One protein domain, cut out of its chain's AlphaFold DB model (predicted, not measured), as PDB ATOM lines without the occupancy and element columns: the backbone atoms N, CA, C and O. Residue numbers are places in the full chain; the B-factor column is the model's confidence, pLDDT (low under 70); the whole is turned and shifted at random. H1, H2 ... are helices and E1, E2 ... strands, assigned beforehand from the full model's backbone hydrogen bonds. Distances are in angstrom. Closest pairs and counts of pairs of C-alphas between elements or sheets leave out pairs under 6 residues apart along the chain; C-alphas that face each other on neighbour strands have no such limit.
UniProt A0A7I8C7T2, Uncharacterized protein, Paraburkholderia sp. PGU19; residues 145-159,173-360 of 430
ATOM      1  N   THR A 145      24.677  15.922   0.591       93.88
ATOM      2  CA  THR A 145      26.076  16.255   0.938       93.88
ATOM      3  C   THR A 145      26.248  17.660   1.530       93.88
ATOM      4  O   THR A 145      27.289  17.972   2.112       93.88
ATOM      5  N   GLN A 146      25.233  18.519   1.404       95.69
ATOM      6  CA  GLN A 146      25.201  19.845   2.016       95.69
ATOM      7  C   GLN A 146      24.661  19.821   3.452       95.69
ATOM      8  O   GLN A 146      24.867  20.785   4.193       95.69
ATOM      9  N   ILE A 147      23.990  18.739   3.867       97.31
ATOM     10  CA  ILE A 147      23.431  18.600   5.215       97.31
ATOM     11  C   ILE A 147      24.575  18.499   6.225       97.31
ATOM     12  O   ILE A 147      25.383  17.577   6.197       97.31
ATOM     13  N   CYS A 148      24.635  19.487   7.113       97.06
ATOM     14  CA  CYS A 148      25.613  19.591   8.190       97.06
ATOM     15  C   CYS A 148      25.016  19.131   9.528       97.06
ATOM     16  O   CYS A 148      25.691  18.465  10.307       97.06
ATOM     17  N   GLN A 149      23.736  19.433   9.771       98.12
ATOM     18  CA  GLN A 149      22.989  18.960  10.936       98.12
ATOM     19  C   GLN A 149      21.565  18.570  10.539       98.12
ATOM     20  O   GLN A 149      20.948  19.207   9.686       98.12
ATOM     21  N   THR A 150      21.029  17.538  11.191       98.38
ATOM     22  CA  THR A 150      19.611  17.168  11.111       98.38
ATOM     23  C   THR A 150      19.031  17.169  12.517       98.38
ATOM     24  O   THR A 150      19.530  16.472  13.397       98.38
ATOM     25  N   LEU A 151      17.979  17.953  12.729       98.69
ATOM     26  CA  LEU A 151      17.269  18.050  13.995       98.69
ATOM     27  C   LEU A 151      15.916  17.340  13.854       98.69
ATOM     28  O   LEU A 151      15.125  17.750  13.004       98.69
ATOM     29  N   PRO A 152      15.618  16.302  14.656       98.44
ATOM     30  CA  PRO A 152      14.285  15.714  14.717       98.44
ATOM     31  C   PRO A 152      13.336  16.588  15.548       98.44
ATOM     32  O   PRO A 152      13.749  17.227  16.523       98.44
ATOM     33  N   ALA A 153      12.059  16.608  15.183       98.06
ATOM     34  CA  ALA A 153      10.998  17.228  15.969       98.06
ATOM     35  C   ALA A 153      10.825  16.535  17.331       98.06
ATOM     36  O   ALA A 153      11.086  15.341  17.480       98.06
ATOM     37  N   THR A 154      10.358  17.291  18.319       96.06
ATOM     38  CA  THR A 154      10.064  16.808  19.685       96.06
ATOM     39  C   THR A 154       8.608  17.040  20.081       96.06
ATOM     40  O   THR A 154       8.120  16.394  21.005       96.06
ATOM     41  N   LEU A 155       7.907  17.925  19.368       95.38
ATOM     42  CA  LEU A 155       6.491  18.217  19.542       95.38
ATOM     43  C   LEU A 155       5.680  17.591  18.397       95.38
ATOM     44  O   LEU A 155       6.197  17.353  17.304       95.38
ATOM     45  N   THR A 156       4.388  17.372  18.630       95.12
ATOM     46  CA  THR A 156       3.451  16.831  17.635       95.12
ATOM     47  C   THR A 156       2.370  17.867  17.351       95.12
ATOM     48  O   THR A 156       1.721  18.350  18.281       95.12
ATOM     49  N   ALA A 157       2.175  18.213  16.079       91.56
ATOM     50  CA  ALA A 157       1.051  19.038  15.655       91.56
ATOM     51  C   ALA A 157      -0.259  18.234  15.723       91.56
ATOM     52  O   ALA A 157      -0.297  17.032  15.457       91.56
ATOM     53  N   GLN A 158      -1.343  18.905  16.093       88.06
ATOM     54  CA  GLN A 158      -2.699  18.368  16.082       88.06
ATOM     55  C   GLN A 158      -3.306  18.427  14.669       88.06
ATOM     56  O   GLN A 158      -2.661  18.806  13.689       88.06
ATOM     57  N   ALA A 159      -4.583  18.050  14.560       79.62
ATOM     58  CA  ALA A 159      -5.361  18.258  13.345       79.62
ATOM     59  C   ALA A 159      -5.283  19.724  12.873       79.62
ATOM     60  O   ALA A 159      -5.236  20.648  13.683       79.62
ATOM     61  N   ALA A 173       9.270  28.475  24.010       96.56
ATOM     62  CA  ALA A 173      10.195  28.481  22.876       96.56
ATOM     63  C   ALA A 173      11.330  27.417  22.982       96.56
ATOM     64  O   ALA A 173      12.511  27.756  22.812       96.56
ATOM     65  N   PRO A 174      11.025  26.130  23.263       97.12
ATOM     66  CA  PRO A 174      12.010  25.107  23.638       97.12
ATOM     67  C   PRO A 174      13.057  24.791  22.565       97.12
ATOM     68  O   PRO A 174      14.164  24.369  22.903       97.12
ATOM     69  N   ASP A 175      12.749  24.994  21.282       98.38
ATOM     70  CA  ASP A 175      13.652  24.610  20.195       98.38
ATOM     71  C   ASP A 175      14.638  25.713  19.788       98.38
ATOM     72  O   ASP A 175      15.627  25.421  19.111       98.38
ATOM     73  N   THR A 176      14.428  26.951  20.245       98.44
ATOM     74  CA  THR A 176      15.215  28.137  19.855       98.44
ATOM     75  C   THR A 176      16.715  27.907  20.016       98.44
ATOM     76  O   THR A 176      17.476  28.025  19.057       98.44
ATOM     77  N   THR A 177      17.145  27.486  21.209       98.38
ATOM     78  CA  THR A 177      18.565  27.280  21.526       98.38
ATOM     79  C   THR A 177      19.187  26.169  20.682       98.38
ATOM     80  O   THR A 177      20.307  26.335  20.200       98.38
ATOM     81  N   ARG A 178      18.483  25.048  20.448       98.44
ATOM     82  CA  ARG A 178      19.046  23.925  19.673       98.44
ATOM     83  C   ARG A 178      19.078  24.198  18.171       98.44
ATOM     84  O   ARG A 178      20.051  23.824  17.518       98.44
ATOM     85  N   ILE A 179      18.064  24.878  17.628       98.75
ATOM     86  CA  ILE A 179      18.055  25.291  16.220       98.75
ATOM     87  C   ILE A 179      19.146  26.341  15.999       98.75
ATOM     88  O   ILE A 179      19.953  26.188  15.083       98.75
ATOM     89  N   GLN A 180      19.248  27.352  16.869       98.56
ATOM     90  CA  GLN A 180      20.293  28.368  16.764       98.56
ATOM     91  C   GLN A 180      21.700  27.770  16.893       98.56
ATOM     92  O   GLN A 180      22.577  28.132  16.113       98.56
ATOM     93  N   ALA A 181      21.920  26.830  17.820       98.69
ATOM     94  CA  ALA A 181      23.202  26.144  17.960       98.69
ATOM     95  C   ALA A 181      23.588  25.379  16.682       98.69
ATOM     96  O   ALA A 181      24.723  25.499  16.222       98.69
ATOM     97  N   ALA A 182      22.646  24.656  16.065       98.69
ATOM     98  CA  ALA A 182      22.881  23.967  14.798       98.69
ATOM     99  C   ALA A 182      23.160  24.944  13.642       98.69
ATOM    100  O   ALA A 182      24.088  24.720  12.868       98.69
ATOM    101  N   LEU A 183      22.403  26.045  13.541       98.31
ATOM    102  CA  LEU A 183      22.617  27.088  12.528       98.31
ATOM    103  C   LEU A 183      24.016  27.701  12.651       98.31
ATOM    104  O   LEU A 183      24.742  27.770  11.662       98.31
ATOM    105  N   THR A 184      24.417  28.078  13.867       97.69
ATOM    106  CA  THR A 184      25.744  28.635  14.153       97.69
ATOM    107  C   THR A 184      26.855  27.628  13.843       97.69
ATOM    108  O   THR A 184      27.813  27.980  13.155       97.69
ATOM    109  N   ALA A 185      26.714  26.367  14.272       97.81
ATOM    110  CA  ALA A 185      27.692  25.305  14.012       97.81
ATOM    111  C   ALA A 185      27.862  24.979  12.516       97.81
ATOM    112  O   ALA A 185      28.929  24.531  12.103       97.81
ATOM    113  N   CYS A 186      26.834  25.226  11.700       96.62
ATOM    114  CA  CYS A 186      26.858  25.000  10.257       96.62
ATOM    115  C   CYS A 186      27.243  26.234   9.424       96.62
ATOM    116  O   CYS A 186      27.112  26.187   8.203       96.62
ATOM    117  N   THR A 187      27.720  27.324  10.035       95.75
ATOM    118  CA  THR A 187      28.132  28.545   9.313       95.75
ATOM    119  C   THR A 187      29.167  28.247   8.222       95.75
ATOM    120  O   THR A 187      30.189  27.619   8.491       95.75
ATOM    121  N   ASN A 188      28.945  28.744   6.997       94.50
ATOM    122  CA  ASN A 188      29.902  28.613   5.895       94.50
ATOM    123  C   ASN A 188      30.234  29.974   5.266       94.50
ATOM    124  O   ASN A 188      29.643  30.381   4.266       94.50
ATOM    125  N   ALA A 189      31.243  30.653   5.819       89.12
ATOM    126  CA  ALA A 189      31.740  31.925   5.289       89.12
ATOM    127  C   ALA A 189      32.335  31.820   3.867       89.12
ATOM    128  O   ALA A 189      32.425  32.831   3.178       89.12
ATOM    129  N   ALA A 190      32.703  30.615   3.413       92.06
ATOM    130  CA  ALA A 190      33.187  30.357   2.057       92.06
ATOM    131  C   ALA A 190      32.056  30.028   1.057       92.06
ATOM    132  O   ALA A 190      32.339  29.645  -0.079       92.06
ATOM    133  N   SER A 191      30.779  30.146   1.453       93.12
ATOM    134  CA  SER A 191      29.663  29.948   0.525       93.12
ATOM    135  C   SER A 191      29.662  31.004  -0.580       93.12
ATOM    136  O   SER A 191      29.627  32.210  -0.331       93.12
ATOM    137  N   THR A 192      29.618  30.512  -1.812       91.56
ATOM    138  CA  THR A 192      29.469  31.270  -3.059       91.56
ATOM    139  C   THR A 192      28.036  31.247  -3.602       91.56
ATOM    140  O   THR A 192      27.765  31.893  -4.610       91.56
ATOM    141  N   GLY A 193      27.117  30.515  -2.960       88.69
ATOM    142  CA  GLY A 193      25.719  30.401  -3.371       88.69
ATOM    143  C   GLY A 193      25.011  29.184  -2.768       88.69
ATOM    144  O   GLY A 193      25.600  28.389  -2.037       88.69
ATOM    145  N   LEU A 194      23.735  28.996  -3.116       88.69
ATOM    146  CA  LEU A 194      22.878  27.945  -2.538       88.69
ATOM    147  C   LEU A 194      23.429  26.513  -2.695       88.69
ATOM    148  O   LEU A 194      23.146  25.656  -1.860       88.69
ATOM    149  N   SER A 195      24.230  26.253  -3.731       89.81
ATOM    150  CA  SER A 195      24.880  24.959  -3.991       89.81
ATOM    151  C   SER A 195      26.097  24.675  -3.101       89.81
ATOM    152  O   SER A 195      26.469  23.515  -2.937       89.81
ATOM    153  N   THR A 196      26.713  25.704  -2.509       92.56
ATOM    154  CA  THR A 196      27.857  25.580  -1.586       92.56
ATOM    155  C   THR A 196      27.484  25.867  -0.130       92.56
ATOM    156  O   THR A 196      28.299  25.669   0.774       92.56
ATOM    157  N   ASN A 197      26.229  26.246   0.132       94.56
ATOM    158  CA  ASN A 197      25.682  26.346   1.481       94.56
ATOM    159  C   ASN A 197      25.778  25.033   2.258       94.56
ATOM    160  O   ASN A 197      25.629  23.941   1.701       94.56
ATOM    161  N   LYS A 198      25.921  25.169   3.577       97.50
ATOM    162  CA  LYS A 198      25.654  24.099   4.540       97.50
ATOM    163  C   LYS A 198      24.217  24.197   5.036       97.50
ATOM    164  O   LYS A 198      23.640  25.282   5.094       97.50
ATOM    165  N   VAL A 199      23.624  23.055   5.362       97.94
ATOM    166  CA  VAL A 199      22.187  22.951   5.633       97.94
ATOM    167  C   VAL A 199      21.937  22.409   7.034       97.94
ATOM    168  O   VAL A 199      22.504  21.384   7.421       97.94
ATOM    169  N   VAL A 200      21.040  23.075   7.760       98.62
ATOM    170  CA  VAL A 200      20.388  22.543   8.960       98.62
ATOM    171  C   VAL A 200      18.996  22.090   8.558       98.62
ATOM    172  O   VAL A 200      18.192  22.898   8.091       98.62
ATOM    173  N   ARG A 201      18.715  20.795   8.708       98.50
ATOM    174  CA  ARG A 201      17.451  20.184   8.291       98.50
ATOM    175  C   ARG A 201      16.568  19.876   9.497       98.50
ATOM    176  O   ARG A 201      16.964  19.101  10.363       98.50
ATOM    177  N   LEU A 202      15.377  20.464   9.545       98.69
ATOM    178  CA  LEU A 202      14.326  20.141  10.507       98.69
ATOM    179  C   LEU A 202      13.478  19.003   9.934       98.69
ATOM    180  O   LEU A 202      12.897  19.154   8.858       98.69
ATOM    181  N   THR A 203      13.424  17.872  10.636       98.31
ATOM    182  CA  THR A 203      12.773  16.636  10.178       98.31
ATOM    183  C   THR A 203      11.788  16.085  11.214       98.31
ATOM    184  O   THR A 203      11.784  16.513  12.369       98.31
ATOM    185  N   SER A 204      10.939  15.132  10.826       97.62
ATOM    186  CA  SER A 204      10.050  14.426  11.759       97.62
ATOM    187  C   SER A 204      10.853  13.608  12.776       97.62
ATOM    188  O   SER A 204      11.825  12.947  12.411       97.62
ATOM    189  N   GLY A 205      10.446  13.633  14.041       97.19
ATOM    190  CA  GLY A 205      11.058  12.859  15.117       97.19
ATOM    191  C   GLY A 205      10.351  11.537  15.412       97.19
ATOM    192  O   GLY A 205       9.533  11.036  14.640       97.19
ATOM    193  N   ALA A 206      10.685  10.967  16.569       94.88
ATOM    194  CA  ALA A 206      10.047   9.758  17.077       94.88
ATOM    195  C   ALA A 206       8.561   9.990  17.413       94.88
ATOM    196  O   ALA A 206       8.119  11.120  17.610       94.88
ATOM    197  N   ASN A 207       7.792   8.903  17.514       93.19
ATOM    198  CA  ASN A 207       6.395   8.906  17.979       93.19
ATOM    199  C   ASN A 207       5.443   9.828  17.184       93.19
ATOM    200  O   ASN A 207       4.425  10.274  17.709       93.19
ATOM    201  N   GLY A 208       5.764  10.118  15.918       91.44
ATOM    202  CA  GLY A 208       4.979  11.013  15.064       91.44
ATOM    203  C   GLY A 208       5.231  12.507  15.293       91.44
ATOM    204  O   GLY A 208       4.524  13.318  14.701       91.44
ATOM    205  N   ALA A 209       6.227  12.879  16.106       96.38
ATOM    206  CA  ALA A 209       6.613  14.271  16.296       96.38
ATOM    207  C   ALA A 209       6.982  14.924  14.952       96.38
ATOM    208  O   ALA A 209       7.761  14.386  14.164       96.38
ATOM    209  N   ASN A 210       6.430  16.104  14.693       96.75
ATOM    210  CA  ASN A 210       6.597  16.844  13.442       96.75
ATOM    211  C   ASN A 210       6.613  18.371  13.639       96.75
ATOM    212  O   ASN A 210       6.643  19.119  12.666       96.75
ATOM    213  N   ALA A 211       6.601  18.839  14.883       97.50
ATOM    214  CA  ALA A 211       6.551  20.246  15.233       97.50
ATOM    215  C   ALA A 211       7.815  20.708  15.972       97.50
ATOM    216  O   ALA A 211       8.409  19.968  16.765       97.50
ATOM    217  N   PHE A 212       8.178  21.962  15.716       98.38
ATOM    218  CA  PHE A 212       9.191  22.731  16.432       98.38
ATOM    219  C   PHE A 212       8.552  24.027  16.938       98.38
ATOM    220  O   PHE A 212       7.771  24.627  16.207       98.38
ATOM    221  N   LEU A 213       8.895  24.482  18.143       98.12
ATOM    222  CA  LEU A 213       8.413  25.732  18.739       98.12
ATOM    223  C   LEU A 213       9.599  26.634  19.107       98.12
ATOM    224  O   LEU A 213      10.411  26.291  19.971       98.12
ATOM    225  N   SER A 214       9.697  27.789  18.446       98.50
ATOM    226  CA  SER A 214      10.868  28.671  18.514       98.50
ATOM    227  C   SER A 214      10.504  30.146  18.698       98.50
ATOM    228  O   SER A 214       9.539  30.655  18.127       98.50
ATOM    229  N   GLY A 215      11.344  30.849  19.454       97.94
ATOM    230  CA  GLY A 215      11.517  32.296  19.375       97.94
ATOM    231  C   GLY A 215      12.453  32.672  18.213       97.94
ATOM    232  O   GLY A 215      12.646  31.864  17.298       97.94
ATOM    233  N   PRO A 216      13.054  33.875  18.235       98.00
ATOM    234  CA  PRO A 216      13.929  34.382  17.179       98.00
ATOM    235  C   PRO A 216      15.098  33.461  16.815       98.00
ATOM    236  O   PRO A 216      15.841  32.995  17.678       98.00
ATOM    237  N   LEU A 217      15.314  33.289  15.513       98.31
ATOM    238  CA  LEU A 217      16.448  32.589  14.921       98.31
ATOM    239  C   LEU A 217      17.234  33.547  14.023       98.31
ATOM    240  O   LEU A 217      16.685  34.145  13.099       98.31
ATOM    241  N   ASN A 218      18.538  33.652  14.254       96.62
ATOM    242  CA  ASN A 218      19.476  34.344  13.380       96.62
ATOM    243  C   ASN A 218      20.095  33.337  12.406       96.62
ATOM    244  O   ASN A 218      20.772  32.393  12.819       96.62
ATOM    245  N   LEU A 219      19.862  33.547  11.111       96.00
ATOM    246  CA  LEU A 219      20.320  32.685  10.026       96.00
ATOM    247  C   LEU A 219      21.692  33.168   9.510       96.00
ATOM    248  O   LEU A 219      21.742  34.238   8.903       96.00
ATOM    249  N   PRO A 220      22.805  32.436   9.726       95.81
ATOM    250  CA  PRO A 220      24.138  32.911   9.349       95.81
ATOM    251  C   PRO A 220      24.393  32.891   7.836       95.81
ATOM    252  O   PRO A 220      23.679  32.241   7.064       95.81
ATOM    253  N   SER A 221      25.461  33.573   7.407       93.88
ATOM    254  CA  SER A 221      25.936  33.540   6.019       93.88
ATOM    255  C   SER A 221      26.293  32.118   5.576       93.88
ATOM    256  O   SER A 221      26.930  31.360   6.313       93.88
ATOM    257  N   GLY A 222      25.899  31.766   4.353       94.69
ATOM    258  CA  GLY A 222      26.147  30.449   3.765       94.69
ATOM    259  C   GLY A 222      25.382  29.288   4.409       94.69
ATOM    260  O   GLY A 222      25.732  28.127   4.174       94.69
ATOM    261  N   VAL A 223      24.364  29.582   5.228       96.81
ATOM    262  CA  VAL A 223      23.520  28.581   5.893       96.81
ATOM    263  C   VAL A 223      22.125  28.559   5.285       96.81
ATOM    264  O   VAL A 223      21.479  29.593   5.100       96.81
ATOM    265  N   THR A 224      21.640  27.351   5.028       96.75
ATOM    266  CA  THR A 224      20.258  27.087   4.638       96.75
ATOM    267  C   THR A 224      19.514  26.409   5.787       96.75
ATOM    268  O   THR A 224      19.946  25.360   6.269       96.75
ATOM    269  N   LEU A 225      18.367  26.958   6.189       98.00
ATOM    270  CA  LEU A 225      17.393  26.250   7.022       98.00
ATOM    271  C   LEU A 225      16.436  25.476   6.106       98.00
ATOM    272  O   LEU A 225      15.706  26.078   5.319       98.00
ATOM    273  N   TRP A 226      16.447  24.147   6.185       97.94
ATOM    274  CA  TRP A 226      15.552  23.276   5.420       97.94
ATOM    275  C   TRP A 226      14.478  22.705   6.346       97.94
ATOM    276  O   TRP A 226      14.803  21.992   7.290       97.94
ATOM    277  N   ILE A 227      13.204  22.997   6.078       98.19
ATOM    278  CA  ILE A 227      12.062  22.419   6.798       98.19
ATOM    279  C   ILE A 227      11.438  21.312   5.939       98.19
ATOM    280  O   ILE A 227      11.001  21.558   4.810       98.19
ATOM    281  N   ASP A 228      11.424  20.079   6.443       97.12
ATOM    282  CA  ASP A 228      10.894  18.929   5.707       97.12
ATOM    283  C   ASP A 228       9.378  18.986   5.477       97.12
ATOM    284  O   ASP A 228       8.612  19.609   6.209       97.12
ATOM    285  N   ARG A 229       8.922  18.239   4.467       95.31
ATOM    286  CA  ARG A 229       7.497  18.014   4.205       95.31
ATOM    287  C   ARG A 229       6.780  17.497   5.460       95.31
ATOM    288  O   ARG A 229       7.212  16.507   6.042       95.31
ATOM    289  N   ARG A 230       5.639  18.114   5.806       94.06
ATOM    290  CA  ARG A 230       4.832  17.849   7.027       94.06
ATOM    291  C   ARG A 230       5.519  18.206   8.352       94.06
ATOM    292  O   ARG A 230       4.977  17.869   9.401       94.06
ATOM    293  N   VAL A 231       6.666  18.883   8.317       97.75
ATOM    294  CA  VAL A 231       7.262  19.505   9.500       97.75
ATOM    295  C   VAL A 231       6.825  20.962   9.577       97.75
ATOM    296  O   VAL A 231       6.858  21.669   8.566       97.75
ATOM    297  N   THR A 232       6.453  21.411  10.773       98.00
ATOM    298  CA  THR A 232       6.052  22.801  11.026       98.00
ATOM    299  C   THR A 232       6.978  23.455  12.047       98.00
ATOM    300  O   THR A 232       7.176  22.936  13.145       98.00
ATOM    301  N   LEU A 233       7.531  24.613  11.682       98.50
ATOM    302  CA  LEU A 233       8.211  25.527  12.597       98.50
ATOM    303  C   LEU A 233       7.205  26.573  13.080       98.50
ATOM    304  O   LEU A 233       6.847  27.490  12.342       98.50
ATOM    305  N   PHE A 234       6.756  26.423  14.320       98.19
ATOM    306  CA  PHE A 234       5.863  27.352  14.992       98.19
ATOM    307  C   PHE A 234       6.648  28.480  15.665       98.19
ATOM    308  O   PHE A 234       7.624  28.242  16.382       98.19
ATOM    309  N   ALA A 235       6.168  29.707  15.490       98.06
ATOM    310  CA  ALA A 235       6.544  30.837  16.320       98.06
ATOM    311  C   ALA A 235       6.047  30.650  17.759       98.06
ATOM    312  O   ALA A 235       4.979  30.082  18.007       98.06
ATOM    313  N   SER A 236       6.790  31.193  18.717       97.56
ATOM    314  CA  SER A 236       6.273  31.390  20.065       97.56
ATOM    315  C   SER A 236       5.086  32.368  20.079       97.56
ATOM    316  O   SER A 236       5.005  33.296  19.271       97.56
ATOM    317  N   ARG A 237       4.163  32.176  21.027       96.44
ATOM    318  CA  ARG A 237       3.094  33.141  21.362       96.44
ATOM    319  C   ARG A 237       3.484  34.075  22.507       96.44
ATOM    320  O   ARG A 237       2.638  34.800  23.016       96.44
ATOM    321  N   ASP A 238       4.731  34.004  22.955       97.44
ATOM    322  CA  ASP A 238       5.258  34.781  24.068       97.44
ATOM    323  C   ASP A 238       6.034  35.998  23.549       97.44
ATOM    324  O   ASP A 238       7.116  35.828  22.975       97.44
ATOM    325  N   PRO A 239       5.535  37.234  23.745       97.81
ATOM    326  CA  PRO A 239       6.236  38.422  23.283       97.81
ATOM    327  C   PRO A 239       7.615  38.609  23.907       97.81
ATOM    328  O   PRO A 239       8.485  39.192  23.262       97.81
ATOM    329  N   ARG A 240       7.854  38.069  25.109       97.25
ATOM    330  CA  ARG A 240       9.146  38.176  25.801       97.25
ATOM    331  C   ARG A 240      10.252  37.386  25.097       97.25
ATOM    332  O   ARG A 240      11.422  37.733  25.231       97.25
ATOM    333  N   GLN A 241       9.900  36.394  24.273       97.62
ATOM    334  CA  GLN A 241      10.857  35.699  23.398       97.62
ATOM    335  C   GLN A 241      11.336  36.584  22.243       97.62
ATOM    336  O   GLN A 241      12.441  36.396  21.744       97.62
ATOM    337  N   PHE A 242      10.518  37.545  21.806       98.06
ATOM    338  CA  PHE A 242      10.782  38.398  20.645       98.06
ATOM    339  C   PHE A 242      11.266  39.807  21.009       98.06
ATOM    340  O   PHE A 242      11.467  40.626  20.111       98.06
ATOM    341  N   ASP A 243      11.483  40.102  22.291       97.75
ATOM    342  CA  ASP A 243      12.095  41.358  22.721       97.75
ATOM    343  C   ASP A 243      13.481  41.554  22.093       97.75
ATOM    344  O   ASP A 243      14.263  40.611  21.954       97.75
ATOM    345  N   LYS A 244      13.811  42.801  21.734       95.19
ATOM    346  CA  LYS A 244      15.148  43.163  21.219       95.19
ATOM    347  C   LYS A 244      16.259  42.872  22.214       95.19
ATOM    348  O   LYS A 244      17.345  42.450  21.828       95.19
ATOM    349  N   THR A 245      15.966  43.154  23.477       94.56
ATOM    350  CA  THR A 245      16.877  43.034  24.607       94.56
ATOM    351  C   THR A 245      16.163  42.198  25.649       94.56
ATOM    352  O   THR A 245      15.125  42.609  26.168       94.56
ATOM    353  N   GLN A 246      16.707  41.022  25.950       88.38
ATOM    354  CA  GLN A 246      16.128  40.103  26.924       88.38
ATOM    355  C   GLN A 246      15.895  40.811  28.269       88.38
ATOM    356  O   GLN A 246      16.786  41.481  28.791       88.38
ATOM    357  N   GLY A 247      14.684  40.681  28.814       89.12
ATOM    358  CA  GLY A 247      14.269  41.343  30.056       89.12
ATOM    359  C   GLY A 247      13.785  42.793  29.900       89.12
ATOM    360  O   GLY A 247      13.320  43.366  30.879       89.12
ATOM    361  N   THR A 248      13.846  43.389  28.704       95.44
ATOM    362  CA  THR A 248      13.264  44.714  28.416       95.44
ATOM    363  C   THR A 248      12.106  44.585  27.430       95.44
ATOM    364  O   THR A 248      12.316  44.383  26.230       95.44
ATOM    365  N   ALA A 249      10.881  44.749  27.936       97.19
ATOM    366  CA  ALA A 249       9.671  44.649  27.131       97.19
ATOM    367  C   ALA A 249       9.674  45.669  25.978       97.19
ATOM    368  O   ALA A 249       9.748  46.880  26.178       97.19
ATOM    369  N   SER A 250       9.617  45.152  24.756       97.06
ATOM    370  CA  SER A 250       9.690  45.900  23.495       97.06
ATOM    371  C   SER A 250       8.798  45.292  22.404       97.06
ATOM    372  O   SER A 250       8.260  46.025  21.572       97.06
ATOM    373  N   CYS A 251       8.570  43.980  22.447       97.94
ATOM    374  CA  CYS A 251       7.620  43.262  21.608       97.94
ATOM    375  C   CYS A 251       6.279  43.010  22.327       97.94
ATOM    376  O   CYS A 251       6.221  42.956  23.562       97.94
ATOM    377  N   GLY A 252       5.193  42.850  21.558       97.19
ATOM    378  CA  GLY A 252       3.826  42.686  22.078       97.19
ATOM    379  C   GLY A 252       3.186  43.987  22.553       97.19
ATOM    380  O   GLY A 252       2.301  43.954  23.398       97.19
ATOM    381  N   LEU A 253       3.654  45.129  22.041       97.31
ATOM    382  CA  LEU A 253       3.291  46.466  22.511       97.31
ATOM    383  C   LEU A 253       2.765  47.359  21.382       97.31
ATOM    384  O   LEU A 253       3.124  47.208  20.213       97.31
ATOM    385  N   ILE A 254       1.964  48.358  21.749       97.38
ATOM    386  CA  ILE A 254       1.482  49.402  20.838       97.38
ATOM    387  C   ILE A 254       2.269  50.679  21.128       97.38
ATOM    388  O   ILE A 254       2.163  51.248  22.213       97.38
ATOM    389  N   THR A 255       3.079  51.128  20.170       96.25
ATOM    390  CA  THR A 255       3.971  52.288  20.342       96.25
ATOM    391  C   THR A 255       3.927  53.206  19.115       96.25
ATOM    392  O   THR A 255       3.138  53.000  18.196       96.25
ATOM    393  N   ALA A 256       4.759  54.249  19.085       94.81
ATOM    394  CA  ALA A 256       4.874  55.145  17.933       94.81
ATOM    395  C   ALA A 256       5.620  54.531  16.724       94.81
ATOM    396  O   ALA A 256       5.730  55.185  15.691       94.81
ATOM    397  N   SER A 257       6.170  53.315  16.845       93.88
ATOM    398  CA  SER A 257       6.914  52.642  15.768       93.88
ATOM    399  C   SER A 257       6.689  51.126  15.775       93.88
ATOM    400  O   SER A 257       6.327  50.562  16.804       93.88
ATOM    401  N   ASP A 258       6.896  50.464  14.636       91.69
ATOM    402  CA  ASP A 258       6.638  49.026  14.432       91.69
ATOM    403  C   ASP A 258       7.871  48.134  14.677       91.69
ATOM    404  O   ASP A 258       7.885  46.944  14.357       91.69
ATOM    405  N   ASN A 259       8.957  48.724  15.180       93.12
ATOM    406  CA  ASN A 259      10.283  48.124  15.114       93.12
ATOM    407  C   ASN A 259      10.652  47.260  16.329       93.12
ATOM    408  O   ASN A 259      11.777  46.775  16.368       93.12
ATOM    409  N   GLY A 260       9.784  47.129  17.334       94.94
ATOM    410  CA  GLY A 260      10.079  46.637  18.688       94.94
ATOM    411  C   GLY A 260      10.326  45.134  18.835       94.94
ATOM    412  O   GLY A 260      10.906  44.731  19.838       94.94
ATOM    413  N   CYS A 261       9.964  44.323  17.841       97.38
ATOM    414  CA  CYS A 261      10.186  42.876  17.858       97.38
ATOM    415  C   CYS A 261      11.377  42.443  17.000       97.38
ATOM    416  O   CYS A 261      11.565  42.920  15.877       97.38
ATOM    417  N   ASN A 262      12.096  41.430  17.475       97.31
ATOM    418  CA  ASN A 262      12.849  40.526  16.614       97.31
ATOM    419  C   ASN A 262      11.887  39.706  15.728       97.31
ATOM    420  O   ASN A 262      10.725  39.488  16.075       97.31
ATOM    421  N   ALA A 263      12.360  39.247  14.568       97.38
ATOM    422  CA  ALA A 263      11.605  38.341  13.698       97.38
ATOM    423  C   ALA A 263      11.846  36.871  14.079       97.38
ATOM    424  O   ALA A 263      12.880  36.554  14.667       97.38
ATOM    425  N   LEU A 264      10.933  35.969  13.694       98.38
ATOM    426  CA  LEU A 264      11.117  34.521  13.883       98.38
ATOM    427  C   LEU A 264      12.364  34.017  13.152       98.38
ATOM    428  O   LEU A 264      13.146  33.278  13.734       98.38
ATOM    429  N   ILE A 265      12.581  34.446  11.907       98.31
ATOM    430  CA  ILE A 265      13.822  34.198  11.168       98.31
ATOM    431  C   ILE A 265      14.395  35.536  10.711       98.31
ATOM    432  O   ILE A 265      13.792  36.248   9.907       98.31
ATOM    433  N   THR A 266      15.586  35.871  11.191       96.06
ATOM    434  CA  THR A 266      16.319  37.081  10.821       96.06
ATOM    435  C   THR A 266      17.572  36.706  10.037       96.06
ATOM    436  O   THR A 266      18.431  35.983  10.534       96.06
ATOM    437  N   ALA A 267      17.702  37.237   8.822       92.50
ATOM    438  CA  ALA A 267      18.954  37.231   8.072       92.50
ATOM    439  C   ALA A 267      19.456  38.684   8.001       92.50
ATOM    440  O   ALA A 267      18.894  39.523   7.286       92.50
ATOM    441  N   ALA A 268      20.442  39.013   8.835       88.44
ATOM    442  CA  ALA A 268      20.930  40.377   9.024       88.44
ATOM    443  C   ALA A 268      22.405  40.489   8.644       88.44
ATOM    444  O   ALA A 268      23.257  39.899   9.303       88.44
ATOM    445  N   LYS A 269      22.708  41.289   7.609       85.50
ATOM    446  CA  LYS A 269      24.064  41.447   7.042       85.50
ATOM    447  C   LYS A 269      24.695  40.113   6.599       85.50
ATOM    448  O   LYS A 269      25.899  39.912   6.737       85.50
ATOM    449  N   THR A 270      23.870  39.200   6.098       86.81
ATOM    450  CA  THR A 270      24.235  37.813   5.780       86.81
ATOM    451  C   THR A 270      24.204  37.560   4.281       86.81
ATOM    452  O   THR A 270      23.203  37.865   3.638       86.81
ATOM    453  N   SER A 271      25.246  36.929   3.741       88.75
ATOM    454  CA  SER A 271      25.321  36.553   2.323       88.75
ATOM    455  C   SER A 271      24.965  35.081   2.129       88.75
ATOM    456  O   SER A 271      25.345  34.239   2.944       88.75
ATOM    457  N   ASN A 272      24.298  34.747   1.023       89.88
ATOM    458  CA  ASN A 272      23.973  33.366   0.644       89.88
ATOM    459  C   ASN A 272      23.132  32.585   1.673       89.88
ATOM    460  O   ASN A 272      23.098  31.363   1.631       89.88
ATOM    461  N   SER A 273      22.418  33.242   2.585       93.00
ATOM    462  CA  SER A 273      21.466  32.566   3.478       93.00
ATOM    463  C   SER A 273      20.195  32.135   2.728       93.00
ATOM    464  O   SER A 273      19.822  32.761   1.731       93.00
ATOM    465  N   ALA A 274      19.508  31.084   3.196       93.25
ATOM    466  CA  ALA A 274      18.248  30.621   2.593       93.25
ATOM    467  C   ALA A 274      17.307  29.886   3.562       93.25
ATOM    468  O   ALA A 274      17.746  29.279   4.541       93.25
ATOM    469  N   VAL A 275      16.010  29.879   3.235       96.00
ATOM    470  CA  VAL A 275      14.990  29.044   3.890       96.00
ATOM    471  C   VAL A 275      14.242  28.250   2.817       96.00
ATOM    472  O   VAL A 275      13.704  28.832   1.873       96.00
ATOM    473  N   VAL A 276      14.239  26.919   2.922       95.06
ATOM    474  CA  VAL A 276      13.781  26.013   1.851       95.06
ATOM    475  C   VAL A 276      12.999  24.808   2.383       95.06
ATOM    476  O   VAL A 276      13.019  24.510   3.577       95.06
ATOM    477  N   GLY A 277      12.372  24.074   1.462       94.31
ATOM    478  CA  GLY A 277      11.695  22.804   1.719       94.31
ATOM    479  C   GLY A 277      10.192  22.850   1.466       94.31
ATOM    480  O   GLY A 277       9.674  23.821   0.922       94.31
ATOM    481  N   ASP A 278       9.516  21.780   1.883       93.88
ATOM    482  CA  ASP A 278       8.068  21.581   1.724       93.88
ATOM    483  C   ASP A 278       7.320  21.674   3.069       93.88
ATOM    484  O   ASP A 278       6.155  21.268   3.179       93.88
ATOM    485  N   GLY A 279       8.021  22.079   4.128       95.75
ATOM    486  CA  GLY A 279       7.454  22.295   5.451       95.75
ATOM    487  C   GLY A 279       6.654  23.589   5.551       95.75
ATOM    488  O   GLY A 279       6.506  24.339   4.585       95.75
ATOM    489  N   THR A 280       6.155  23.850   6.752       97.00
ATOM    490  CA  THR A 280       5.356  25.035   7.068       97.00
ATOM    491  C   THR A 280       6.089  25.898   8.094       97.00
ATOM    492  O   THR A 280       6.738  25.384   9.007       97.00
ATOM    493  N   ILE A 281       5.974  27.217   7.957       98.00
ATOM    494  CA  ILE A 281       6.308  28.173   9.017       98.00
ATOM    495  C   ILE A 281       4.990  28.784   9.474       98.00
ATOM    496  O   ILE A 281       4.260  29.345   8.656       98.00
ATOM    497  N   ASP A 282       4.691  28.662  10.762       96.81
ATOM    498  CA  ASP A 282       3.430  29.106  11.343       96.81
ATOM    499  C   ASP A 282       3.675  30.225  12.363       96.81
ATOM    500  O   ASP A 282       4.441  30.066  13.312       96.81
ATOM    501  N   GLY A 283       3.041  31.380  12.151       96.50
ATOM    502  CA  GLY A 283       3.188  32.557  13.013       96.50
ATOM    503  C   GLY A 283       2.250  32.602  14.219       96.50
ATOM    504  O   GLY A 283       2.381  33.518  15.027       96.50
ATOM    505  N   ARG A 284       1.288  31.670  14.324       95.69
ATOM    506  CA  ARG A 284       0.247  31.590  15.368       95.69
ATOM    507  C   ARG A 284      -0.461  32.927  15.613       95.69
ATOM    508  O   ARG A 284      -0.746  33.302  16.749       95.69
ATOM    509  N   GLY A 285      -0.708  33.675  14.537       95.25
ATOM    510  CA  GLY A 285      -1.097  35.085  14.593       95.25
ATOM    511  C   GLY A 285      -2.433  35.343  15.295       95.25
ATOM    512  O   GLY A 285      -2.556  36.335  16.012       95.25
ATOM    513  N   GLY A 286      -3.404  34.439  15.123       93.44
ATOM    514  CA  GLY A 286      -4.713  34.513  15.776       93.44
ATOM    515  C   GLY A 286      -4.775  33.856  17.156       93.44
ATOM    516  O   GLY A 286      -5.799  33.948  17.830       93.44
ATOM    517  N   SER A 287      -3.704  33.195  17.601       93.00
ATOM    518  CA  SER A 287      -3.668  32.563  18.921       93.00
ATOM    519  C   SER A 287      -3.499  33.614  20.020       93.00
ATOM    520  O   SER A 287      -2.701  34.538  19.873       93.00
ATOM    521  N   GLN A 288      -4.205  33.459  21.146       95.00
ATOM    522  CA  GLN A 288      -3.992  34.308  22.326       95.00
ATOM    523  C   GLN A 288      -2.522  34.260  22.762       95.00
ATOM    524  O   GLN A 288      -1.893  33.199  22.713       95.00
ATOM    525  N   LEU A 289      -1.975  35.394  23.180       96.38
ATOM    526  CA  LEU A 289      -0.609  35.481  23.673       96.38
ATOM    527  C   LEU A 289      -0.484  34.840  25.057       96.38
ATOM    528  O   LEU A 289      -1.440  34.754  25.826       96.38
ATOM    529  N   VAL A 290       0.727  34.398  25.362       95.31
ATOM    530  CA  VAL A 290       1.146  33.966  26.701       95.31
ATOM    531  C   VAL A 290       2.347  34.816  27.118       95.31
ATOM    532  O   VAL A 290       2.843  35.608  26.322       95.31
ATOM    533  N   SER A 291       2.842  34.666  28.343       94.50
ATOM    534  CA  SER A 291       4.136  35.235  28.729       94.50
ATOM    535  C   SER A 291       4.915  34.228  29.562       94.50
ATOM    536  O   SER A 291       4.342  33.551  30.416       94.50
ATOM    537  N   SER A 292       6.221  34.115  29.313       93.81
ATOM    538  CA  SER A 292       7.148  33.409  30.212       93.81
ATOM    539  C   SER A 292       7.461  34.217  31.474       93.81
ATOM    540  O   SER A 292       7.976  33.666  32.449       93.81
ATOM    541  N   VAL A 293       7.129  35.512  31.486       94.12
ATOM    542  CA  VAL A 293       7.178  36.345  32.684       94.12
ATOM    543  C   VAL A 293       5.882  36.141  33.463       94.12
ATOM    544  O   VAL A 293       4.779  36.365  32.965       94.12
ATOM    545  N   ARG A 294       6.021  35.703  34.715       92.69
ATOM    546  CA  ARG A 294       4.899  35.582  35.645       92.69
ATOM    547  C   ARG A 294       4.266  36.956  35.877       92.69
ATOM    548  O   ARG A 294       4.982  37.904  36.186       92.69
ATOM    549  N   ASP A 295       2.936  37.009  35.799       92.75
ATOM    550  CA  ASP A 295       2.130  38.204  36.068       92.75
ATOM    551  C   ASP A 295       2.590  39.427  35.223       92.75
ATOM    552  O   ASP A 295       2.597  40.558  35.703       92.75
ATOM    553  N   ASP A 296       3.010  39.187  33.965       95.44
ATOM    554  CA  ASP A 296       3.619  40.180  33.061       95.44
ATOM    555  C   ASP A 296       2.721  41.414  32.830       95.44
ATOM    556  O   ASP A 296       1.719  41.318  32.114       95.44
ATOM    557  N   PRO A 297       3.097  42.603  33.342       95.50
ATOM    558  CA  PRO A 297       2.298  43.817  33.185       95.50
ATOM    559  C   PRO A 297       2.311  44.366  31.749       95.50
ATOM    560  O   PRO A 297       1.564  45.291  31.440       95.50
ATOM    561  N   ASN A 298       3.161  43.819  30.871       96.88
ATOM    562  CA  ASN A 298       3.279  44.198  29.464       96.88
ATOM    563  C   ASN A 298       2.516  43.246  28.530       96.88
ATOM    564  O   ASN A 298       2.578  43.415  27.310       96.88
ATOM    565  N   LEU A 299       1.840  42.221  29.063       97.06
ATOM    566  CA  LEU A 299       0.983  41.343  28.275       97.06
ATOM    567  C   LEU A 299      -0.368  42.033  28.053       97.06
ATOM    568  O   LEU A 299      -1.186  42.132  28.965       97.06
ATOM    569  N   LEU A 300      -0.600  42.529  26.837       97.00
ATOM    570  CA  LEU A 300      -1.836  43.241  26.511       97.00
ATOM    571  C   LEU A 300      -3.057  42.311  26.587       97.00
ATOM    572  O   LEU A 300      -3.075  41.220  26.010       97.00
ATOM    573  N   THR A 301      -4.100  42.773  27.272       96.94
ATOM    574  CA  THR A 301      -5.365  42.057  27.469       96.94
ATOM    575  C   THR A 301      -6.531  42.793  26.816       96.94
ATOM    576  O   THR A 301      -6.537  44.018  26.684       96.94
ATOM    577  N   ARG A 302      -7.539  42.035  26.382       95.44
ATOM    578  CA  ARG A 302      -8.836  42.569  25.952       95.44
ATOM    579  C   ARG A 302      -9.635  43.037  27.175       95.44
ATOM    580  O   ARG A 302      -9.326  42.690  28.312       95.44
ATOM    581  N   ALA A 303     -10.725  43.765  26.935       92.44
ATOM    582  CA  ALA A 303     -11.605  44.278  27.991       92.44
ATOM    583  C   ALA A 303     -12.280  43.192  28.864       92.44
ATOM    584  O   ALA A 303     -12.789  43.510  29.934       92.44
ATOM    585  N   ASP A 304     -12.289  41.927  28.428       93.88
ATOM    586  CA  ASP A 304     -12.762  40.770  29.202       93.88
ATOM    587  C   ASP A 304     -11.668  40.120  30.081       93.88
ATOM    588  O   ASP A 304     -11.930  39.130  30.761       93.88
ATOM    589  N   GLY A 305     -10.446  40.664  30.073       93.25
ATOM    590  CA  GLY A 305      -9.285  40.145  30.798       93.25
ATOM    591  C   GLY A 305      -8.508  39.044  30.066       93.25
ATOM    592  O   GLY A 305      -7.448  38.643  30.544       93.25
ATOM    593  N   SER A 306      -8.973  38.566  28.908       94.62
ATOM    594  CA  SER A 306      -8.238  37.580  28.104       94.62
ATOM    595  C   SER A 306      -7.016  38.202  27.422       94.62
ATOM    596  O   SER A 306      -7.056  39.352  26.984       94.62
ATOM    597  N   ALA A 307      -5.926  37.446  27.271       96.12
ATOM    598  CA  ALA A 307      -4.760  37.913  26.520       96.12
ATOM    599  C   ALA A 307      -5.123  38.171  25.046       96.12
ATOM    600  O   ALA A 307      -5.773  37.342  24.394       96.12
ATOM    601  N   MET A 308      -4.699  39.319  24.511       97.38
ATOM    602  CA  MET A 308      -4.780  39.630  23.080       97.38
ATOM    603  C   MET A 308      -4.027  38.577  22.251       97.38
ATOM    604  O   MET A 308      -3.127  37.926  22.765       97.38
ATOM    605  N   SER A 309      -4.374  38.397  20.974       97.19
ATOM    606  CA  SER A 309      -3.497  37.748  19.984       97.19
ATOM    607  C   SER A 309      -2.601  38.782  19.295       97.19
ATOM    608  O   SER A 309      -2.829  39.990  19.414       97.19
ATOM    609  N   TRP A 310      -1.632  38.333  18.491       97.88
ATOM    610  CA  TRP A 310      -0.882  39.236  17.609       97.88
ATOM    611  C   TRP A 310      -1.813  40.043  16.688       97.88
ATOM    612  O   TRP A 310      -1.573  41.227  16.439       97.88
ATOM    613  N   TRP A 311      -2.896  39.442  16.189       97.25
ATOM    614  CA  TRP A 311      -3.862  40.140  15.336       97.25
ATOM    615  C   TRP A 311      -4.719  41.163  16.089       97.25
ATOM    616  O   TRP A 311      -5.000  42.217  15.518       97.25
ATOM    617  N   ASP A 312      -5.074  40.921  17.356       97.88
ATOM    618  CA  ASP A 312      -5.774  41.923  18.176       97.88
ATOM    619  C   ASP A 312      -4.895  43.164  18.384       97.88
ATOM    620  O   ASP A 312      -5.368  44.275  18.169       97.88
ATOM    621  N   ILE A 313      -3.601  42.990  18.699       97.62
ATOM    622  CA  ILE A 313      -2.641  44.108  18.804       97.62
ATOM    623  C   ILE A 313      -2.545  44.859  17.467       97.62
ATOM    624  O   ILE A 313      -2.500  46.089  17.441       97.62
ATOM    625  N   GLY A 314      -2.553  44.134  16.342       97.00
ATOM    626  CA  GLY A 314      -2.574  44.725  15.003       97.00
ATOM    627  C   GLY A 314      -3.819  45.576  14.732       97.00
ATOM    628  O   GLY A 314      -3.701  46.673  14.184       97.00
ATOM    629  N   TYR A 315      -4.998  45.100  15.132       96.94
ATOM    630  CA  TYR A 315      -6.255  45.839  15.008       96.94
ATOM    631  C   TYR A 315      -6.291  47.059  15.938       96.94
ATOM    632  O   TYR A 315      -6.518  48.177  15.476       96.94
ATOM    633  N   GLU A 316      -6.004  46.862  17.224       96.75
ATOM    634  CA  GLU A 316      -6.016  47.902  18.254       96.75
ATOM    635  C   GLU A 316      -5.044  49.043  17.910       96.75
ATOM    636  O   GLU A 316      -5.414  50.216  17.951       96.75
ATOM    637  N   ALA A 317      -3.822  48.719  17.473       96.94
ATOM    638  CA  ALA A 317      -2.843  49.725  17.075       96.94
ATOM    639  C   ALA A 317      -3.333  50.576  15.893       96.94
ATOM    640  O   ALA A 317      -3.407  51.799  16.006       96.94
ATOM    641  N   ASN A 318      -3.690  49.941  14.772       95.00
ATOM    642  CA  ASN A 318      -3.948  50.654  13.517       95.00
ATOM    643  C   ASN A 318      -5.350  51.272  13.441       95.00
ATOM    644  O   ASN A 318      -5.511  52.332  12.843       95.00
ATOM    645  N   VAL A 319      -6.365  50.607  13.999       95.25
ATOM    646  CA  VAL A 319      -7.778  50.994  13.834       95.25
ATOM    647  C   VAL A 319      -8.292  51.798  15.024       95.25
ATOM    648  O   VAL A 319      -9.053  52.740  14.823       95.25
ATOM    649  N   VAL A 320      -7.886  51.444  16.248       95.88
ATOM    650  CA  VAL A 320      -8.407  52.074  17.474       95.88
ATOM    651  C   VAL A 320      -7.510  53.222  17.940       95.88
ATOM    652  O   VAL A 320      -8.013  54.298  18.254       95.88
ATOM    653  N   GLN A 321      -6.187  53.029  17.953       95.81
ATOM    654  CA  GLN A 321      -5.248  54.001  18.533       95.81
ATOM    655  C   GLN A 321      -4.491  54.872  17.519       95.81
ATOM    656  O   GLN A 321      -3.837  55.826  17.940       95.81
ATOM    657  N   ASN A 322      -4.544  54.557  16.219       95.94
ATOM    658  CA  ASN A 322      -3.732  55.192  15.167       95.94
ATOM    659  C   ASN A 322      -2.222  55.221  15.517       95.94
ATOM    660  O   ASN A 322      -1.552  56.254  15.463       95.94
ATOM    661  N   LYS A 323      -1.706  54.062  15.937       96.94
ATOM    662  CA  LYS A 323      -0.331  53.784  16.382       96.94
ATOM    663  C   LYS A 323       0.225  52.549  15.665       96.94
ATOM    664  O   LYS A 323      -0.474  51.886  14.905       96.94
ATOM    665  N   SER A 324       1.481  52.202  15.941       97.00
ATOM    666  CA  SER A 324       2.140  51.017  15.392       97.00
ATOM    667  C   SER A 324       2.092  49.819  16.343       97.00
ATOM    668  O   SER A 324       2.441  49.915  17.524       97.00
ATOM    669  N   GLN A 325       1.724  48.661  15.800       96.38
ATOM    670  CA  GLN A 325       1.857  47.359  16.447       96.38
ATOM    671  C   GLN A 325       3.314  46.897  16.454       96.38
ATOM    672  O   GLN A 325       4.014  47.007  15.447       96.38
ATOM    673  N   ASN A 326       3.750  46.307  17.562       97.50
ATOM    674  CA  ASN A 326       5.032  45.622  17.662       97.50
ATOM    675  C   ASN A 326       4.745  44.124  17.730       97.50
ATOM    676  O   ASN A 326       4.605  43.552  18.812       97.50
ATOM    677  N   ASN A 327       4.646  43.522  16.541       97.19
ATOM    678  CA  ASN A 327       4.454  42.090  16.322       97.19
ATOM    679  C   ASN A 327       5.691  41.506  15.613       97.19
ATOM    680  O   ASN A 327       6.258  42.178  14.743       97.19
ATOM    681  N   PRO A 328       6.101  40.261  15.910       97.06
ATOM    682  CA  PRO A 328       7.217  39.627  15.228       97.06
ATOM    683  C   PRO A 328       6.876  39.383  13.755       97.06
ATOM    684  O   PRO A 328       5.814  38.865  13.404       97.06
ATOM    685  N   ARG A 329       7.805  39.744  12.868       96.38
ATOM    686  CA  ARG A 329       7.741  39.376  11.446       96.38
ATOM    687  C   ARG A 329       8.154  37.904  11.303       96.38
ATOM    688  O   ARG A 329       9.024  37.448  12.042       96.38
ATOM    689  N   LEU A 330       7.583  37.163  10.350       95.56
ATOM    690  CA  LEU A 330       7.974  35.761  10.123       95.56
ATOM    691  C   LEU A 330       9.417  35.642   9.622       95.56
ATOM    692  O   LEU A 330      10.243  34.977  10.238       95.56
ATOM    693  N   ILE A 331       9.732  36.320   8.520       95.69
ATOM    694  CA  ILE A 331      11.085  36.382   7.965       95.69
ATOM    695  C   ILE A 331      11.451  37.854   7.792       95.69
ATOM    696  O   ILE A 331      10.685  38.624   7.209       95.69
ATOM    697  N   HIS A 332      12.615  38.257   8.297       90.94
ATOM    698  CA  HIS A 332      13.135  39.608   8.136       90.94
ATOM    699  C   HIS A 332      14.563  39.621   7.577       90.94
ATOM    700  O   HIS A 332      15.369  38.714   7.780       90.94
ATOM    701  N   GLN A 333      14.835  40.675   6.815       82.06
ATOM    702  CA  GLN A 333      15.958  40.843   5.906       82.06
ATOM    703  C   GLN A 333      16.603  42.199   6.193       82.06
ATOM    704  O   GLN A 333      16.016  43.232   5.868       82.06
ATOM    705  N   GLN A 334      17.798  42.226   6.788       72.50
ATOM    706  CA  GLN A 334      18.505  43.484   7.066       72.50
ATOM    707  C   GLN A 334      19.704  43.662   6.123       72.50
ATOM    708  O   GLN A 334      20.843  43.375   6.485       72.50
ATOM    709  N   ARG A 335      19.381  44.197   4.932       53.81
ATOM    710  CA  ARG A 335      20.235  44.566   3.780       53.81
ATOM    711  C   ARG A 335      21.077  43.444   3.135       53.81
ATOM    712  O   ARG A 335      21.906  42.819   3.777       53.81
ATOM    713  N   GLN A 336      20.945  43.395   1.802       45.41
ATOM    714  CA  GLN A 336      21.650  42.586   0.792       45.41
ATOM    715  C   GLN A 336      21.369  41.064   0.772       45.41
ATOM    716  O   GLN A 336      21.762  40.324   1.659       45.41
ATOM    717  N   GLN A 337      20.709  40.651  -0.319       46.00
ATOM    718  CA  GLN A 337      20.591  39.312  -0.929       46.00
ATOM    719  C   GLN A 337      20.426  38.061  -0.032       46.00
ATOM    720  O   GLN A 337      21.354  37.282   0.185       46.00
ATOM    721  N   LEU A 338      19.167  37.744   0.294       49.19
ATOM    722  CA  LEU A 338      18.705  36.354   0.394       49.19
ATOM    723  C   LEU A 338      18.341  35.850  -1.007       49.19
ATOM    724  O   LEU A 338      17.549  36.481  -1.707       49.19
ATOM    725  N   HIS A 339      18.914  34.721  -1.418       54.16
ATOM    726  CA  HIS A 339      18.794  34.243  -2.802       54.16
ATOM    727  C   HIS A 339      17.561  33.362  -3.056       54.16
ATOM    728  O   HIS A 339      17.164  33.211  -4.208       54.16
ATOM    729  N   ALA A 340      16.940  32.795  -2.012       55.31
ATOM    730  CA  ALA A 340      15.684  32.053  -2.136       55.31
ATOM    731  C   ALA A 340      14.898  31.960  -0.814       55.31
ATOM    732  O   ALA A 340      15.449  31.620   0.236       55.31
ATOM    733  N   VAL A 341      13.580  32.152  -0.924       55.16
ATOM    734  CA  VAL A 341      12.569  31.452  -0.115       55.16
ATOM    735  C   VAL A 341      11.811  30.556  -1.092       55.16
ATOM    736  O   VAL A 341      11.405  31.042  -2.150       55.16
ATOM    737  N   SER A 342      11.635  29.266  -0.790       49.47
ATOM    738  CA  SER A 342      10.827  28.407  -1.673       49.47
ATOM    739  C   SER A 342       9.368  28.865  -1.683       49.47
ATOM    740  O   SER A 342       8.801  29.176  -0.631       49.47
ATOM    741  N   ARG A 343       8.748  28.870  -2.870       49.16
ATOM    742  CA  ARG A 343       7.354  29.300  -3.067       49.16
ATOM    743  C   ARG A 343       6.393  28.477  -2.202       49.16
ATOM    744  O   ARG A 343       5.502  29.049  -1.586       49.16
ATOM    745  N   ASP A 344       6.660  27.176  -2.065       47.00
ATOM    746  CA  ASP A 344       5.865  26.236  -1.265       47.00
ATOM    747  C   ASP A 344       5.812  26.571   0.235       47.00
ATOM    748  O   ASP A 344       4.777  26.364   0.867       47.00
ATOM    749  N   VAL A 345       6.891  27.120   0.812       52.22
ATOM    750  CA  VAL A 345       6.926  27.521   2.235       52.22
ATOM    751  C   VAL A 345       6.091  28.783   2.450       52.22
ATOM    752  O   VAL A 345       5.317  28.866   3.404       52.22
ATOM    753  N   ALA A 346       6.221  29.760   1.547       47.19
ATOM    754  CA  ALA A 346       5.484  31.020   1.622       47.19
ATOM    755  C   ALA A 346       3.976  30.817   1.388       47.19
ATOM    756  O   ALA A 346       3.158  31.303   2.165       47.19
ATOM    757  N   GLU A 347       3.603  30.039   0.368       39.09
ATOM    758  CA  GLU A 347       2.200  29.775   0.031       39.09
ATOM    759  C   GLU A 347       1.485  28.970   1.134       39.09
ATOM    760  O   GLU A 347       0.302  29.187   1.399       39.09
ATOM    761  N   ARG A 348       2.199  28.101   1.868       47.84
ATOM    762  CA  ARG A 348       1.629  27.362   3.011       47.84
ATOM    763  C   ARG A 348       1.454  28.198   4.275       47.84
ATOM    764  O   ARG A 348       0.490  27.957   5.001       47.84
ATOM    765  N   ALA A 349       2.285  29.215   4.502       41.84
ATOM    766  CA  ALA A 349       2.043  30.183   5.573       41.84
ATOM    767  C   ALA A 349       0.698  30.923   5.368       41.84
ATOM    768  O   ALA A 349      -0.062  31.118   6.317       41.84
ATOM    769  N   GLU A 350       0.326  31.235   4.117       44.31
ATOM    770  CA  GLU A 350      -1.008  31.774   3.791       44.31
ATOM    771  C   GLU A 350      -2.149  30.746   3.942       44.31
ATOM    772  O   GLU A 350      -3.314  31.122   4.129       44.31
ATOM    773  N   VAL A 351      -1.846  29.446   3.858       37.34
ATOM    774  CA  VAL A 351      -2.824  28.361   4.048       37.34
ATOM    775  C   VAL A 351      -3.099  28.087   5.530       37.34
ATOM    776  O   VAL A 351      -4.254  27.792   5.844       37.34
ATOM    777  N   SER A 352      -2.147  28.287   6.453       41.78
ATOM    778  CA  SER A 352      -2.444  28.238   7.903       41.78
ATOM    779  C   SER A 352      -3.476  29.310   8.304       41.78
ATOM    780  O   SER A 352      -4.534  28.994   8.849       41.78
ATOM    781  N   CYS A 353      -3.318  30.542   7.802       40.47
ATOM    782  CA  CYS A 353      -4.325  31.618   7.886       40.47
ATOM    783  C   CYS A 353      -5.685  31.259   7.217       40.47
ATOM    784  O   CYS A 353      -6.704  31.947   7.366       40.47
ATOM    785  N   ARG A 354      -5.747  30.171   6.439       39.88
ATOM    786  CA  ARG A 354      -6.978  29.601   5.863       39.88
ATOM    787  C   ARG A 354      -7.536  28.434   6.695       39.88
ATOM    788  O   ARG A 354      -8.742  28.197   6.632       39.88
ATOM    789  N   ALA A 355      -6.706  27.756   7.489       37.41
ATOM    790  CA  ALA A 355      -7.104  26.780   8.503       37.41
ATOM    791  C   ALA A 355      -7.690  27.468   9.750       37.41
ATOM    792  O   ALA A 355      -8.790  27.112  10.167       37.41
ATOM    793  N   GLU A 356      -7.060  28.534  10.256       44.03
ATOM    794  CA  GLU A 356      -7.584  29.351  11.371       44.03
ATOM    795  C   GLU A 356      -8.975  29.944  11.046       44.03
ATOM    796  O   GLU A 356      -9.872  29.961  11.890       44.03
ATOM    797  N   ARG A 357      -9.227  30.306   9.776       40.47
ATOM    798  CA  ARG A 357     -10.566  30.713   9.299       40.47
ATOM    799  C   ARG A 357     -11.617  29.600   9.319       40.47
ATOM    800  O   ARG A 357     -12.803  29.907   9.407       40.47
ATOM    801  N   ARG A 358     -11.226  28.322   9.252       39.38
ATOM    802  CA  ARG A 358     -12.148  27.183   9.443       39.38
ATOM    803  C   ARG A 358     -12.448  26.920  10.922       39.38
ATOM    804  O   ARG A 358     -13.469  26.307  11.210       39.38
ATOM    805  N   ALA A 359     -11.611  27.419  11.834       42.34
ATOM    806  CA  ALA A 359     -11.827  27.379  13.281       42.34
ATOM    807  C   ALA A 359     -12.670  28.558  13.820       42.34
ATOM    808  O   ALA A 359     -12.934  28.625  15.015       42.34
ATOM    809  N   GLY A 360     -13.126  29.474  12.954       31.45
ATOM    810  CA  GLY A 360     -14.076  30.534  13.320       31.45
ATOM    811  C   GLY A 360     -13.465  31.840  13.838       31.45
ATOM    812  O   GLY A 360     -14.215  32.708  14.282       31.45
TER     813      GLY A 360
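What this domain is: This is residues 145 to 159 and 173 to 360 of the 430 residues of an uncharacterized protein of Paraburkholderia sp. PGU19 (UniProt A0A7I8C7T2). The chain is wound in a short stack of three-sided turns: E1, E2, E4 and E8 make one side, E3, E5 and E9 the next, and residues 217 to 218, E7 and E11 the third. H1 covers the end of the stack where E1, E2 and E3 lie, H3 is at the other end by E8 and E9, and H2 with the pair E6 and E10 forms a side lobe among long loops. The printed part has 203 residues, with three named helices and eleven named strands in the order E1 H1 E2 E3 E4 E5 E6 E7 E8 E9 H2 E10 E11 H3. The class is mixed, with under half of the residues in named elements, and the whole is compact: the radius of gyration of the C-alphas is 17.2 A and the spans are 54 by 38 by 31 A.

How they stand to each other: E1, residues 147 to 152, is an edge strand of the parallel sheet E1, E2, E4, E8, with E2 at residues 198 to 203, E4 at 223 to 227 and E8 at 274 to 277. Within hydrogen-bond range are N 151 and O 201, 2.8 A, N 202 and O 226, 2.8 A, and N 225 and O 274, 2.9 A. H1, residues 176 to 185, is on this sheet at a height over the sheet of 9.3 A; the closest C-alphas of H1 and E2 are those of Leu 183 and Val 200, 6.2 A. H1 runs along the strands, at 18 degrees to E2 on the local plane. E3, residues 211 to 214, E5, 232 to 235, and E9, 280 to 282, form a second parallel sheet, with N 212 and O 232 at 2.9 A and N 233 and O 280 at 2.9 A. E6, residues 253 to 255, is antiparallel to E10, residues 324 to 326, with N 324 and O 255 at 2.9 A. E7, residues 265 to 268, is parallel to E11, residues 331 to 334, with N 332 and O 265 at 2.8 A. The closest C-alphas of E10 and H2, residues 310 to 320, are those of Gln 325 and Ala 317, 5.3 A. H3, residues 343 to 359, is on both larger sheets; its closest C-alpha to E9 is Val 345, 5.7 A from that of Thr 280. Every O i to N i+4 pair is within hydrogen-bond range in H1 and H2, and 10 of 13 in H3.

Where its parts are: E1 begins at C-alpha 147 (23.431, 18.600, 5.215) and is 13.5 A long; E2 is 15.9 A. H1 is 14.1 A and H2 14.9 A. H3, 25.3 A, ends at C-alpha 359 (-11.827, 27.379, 13.281).

The domain as a whole: The C-alphas of Ala 190 and Asp 304 are the two farthest apart, 54.4 A. Residues 160 to 172 are not printed; the gap between C-alphas 159 and 173 is 20.9 A. The links H1 to E2, E5 to E6 and E9 to H2 are long. Residues 335 to 360 have pLDDT under 70; the mean of the printed part is 89.0.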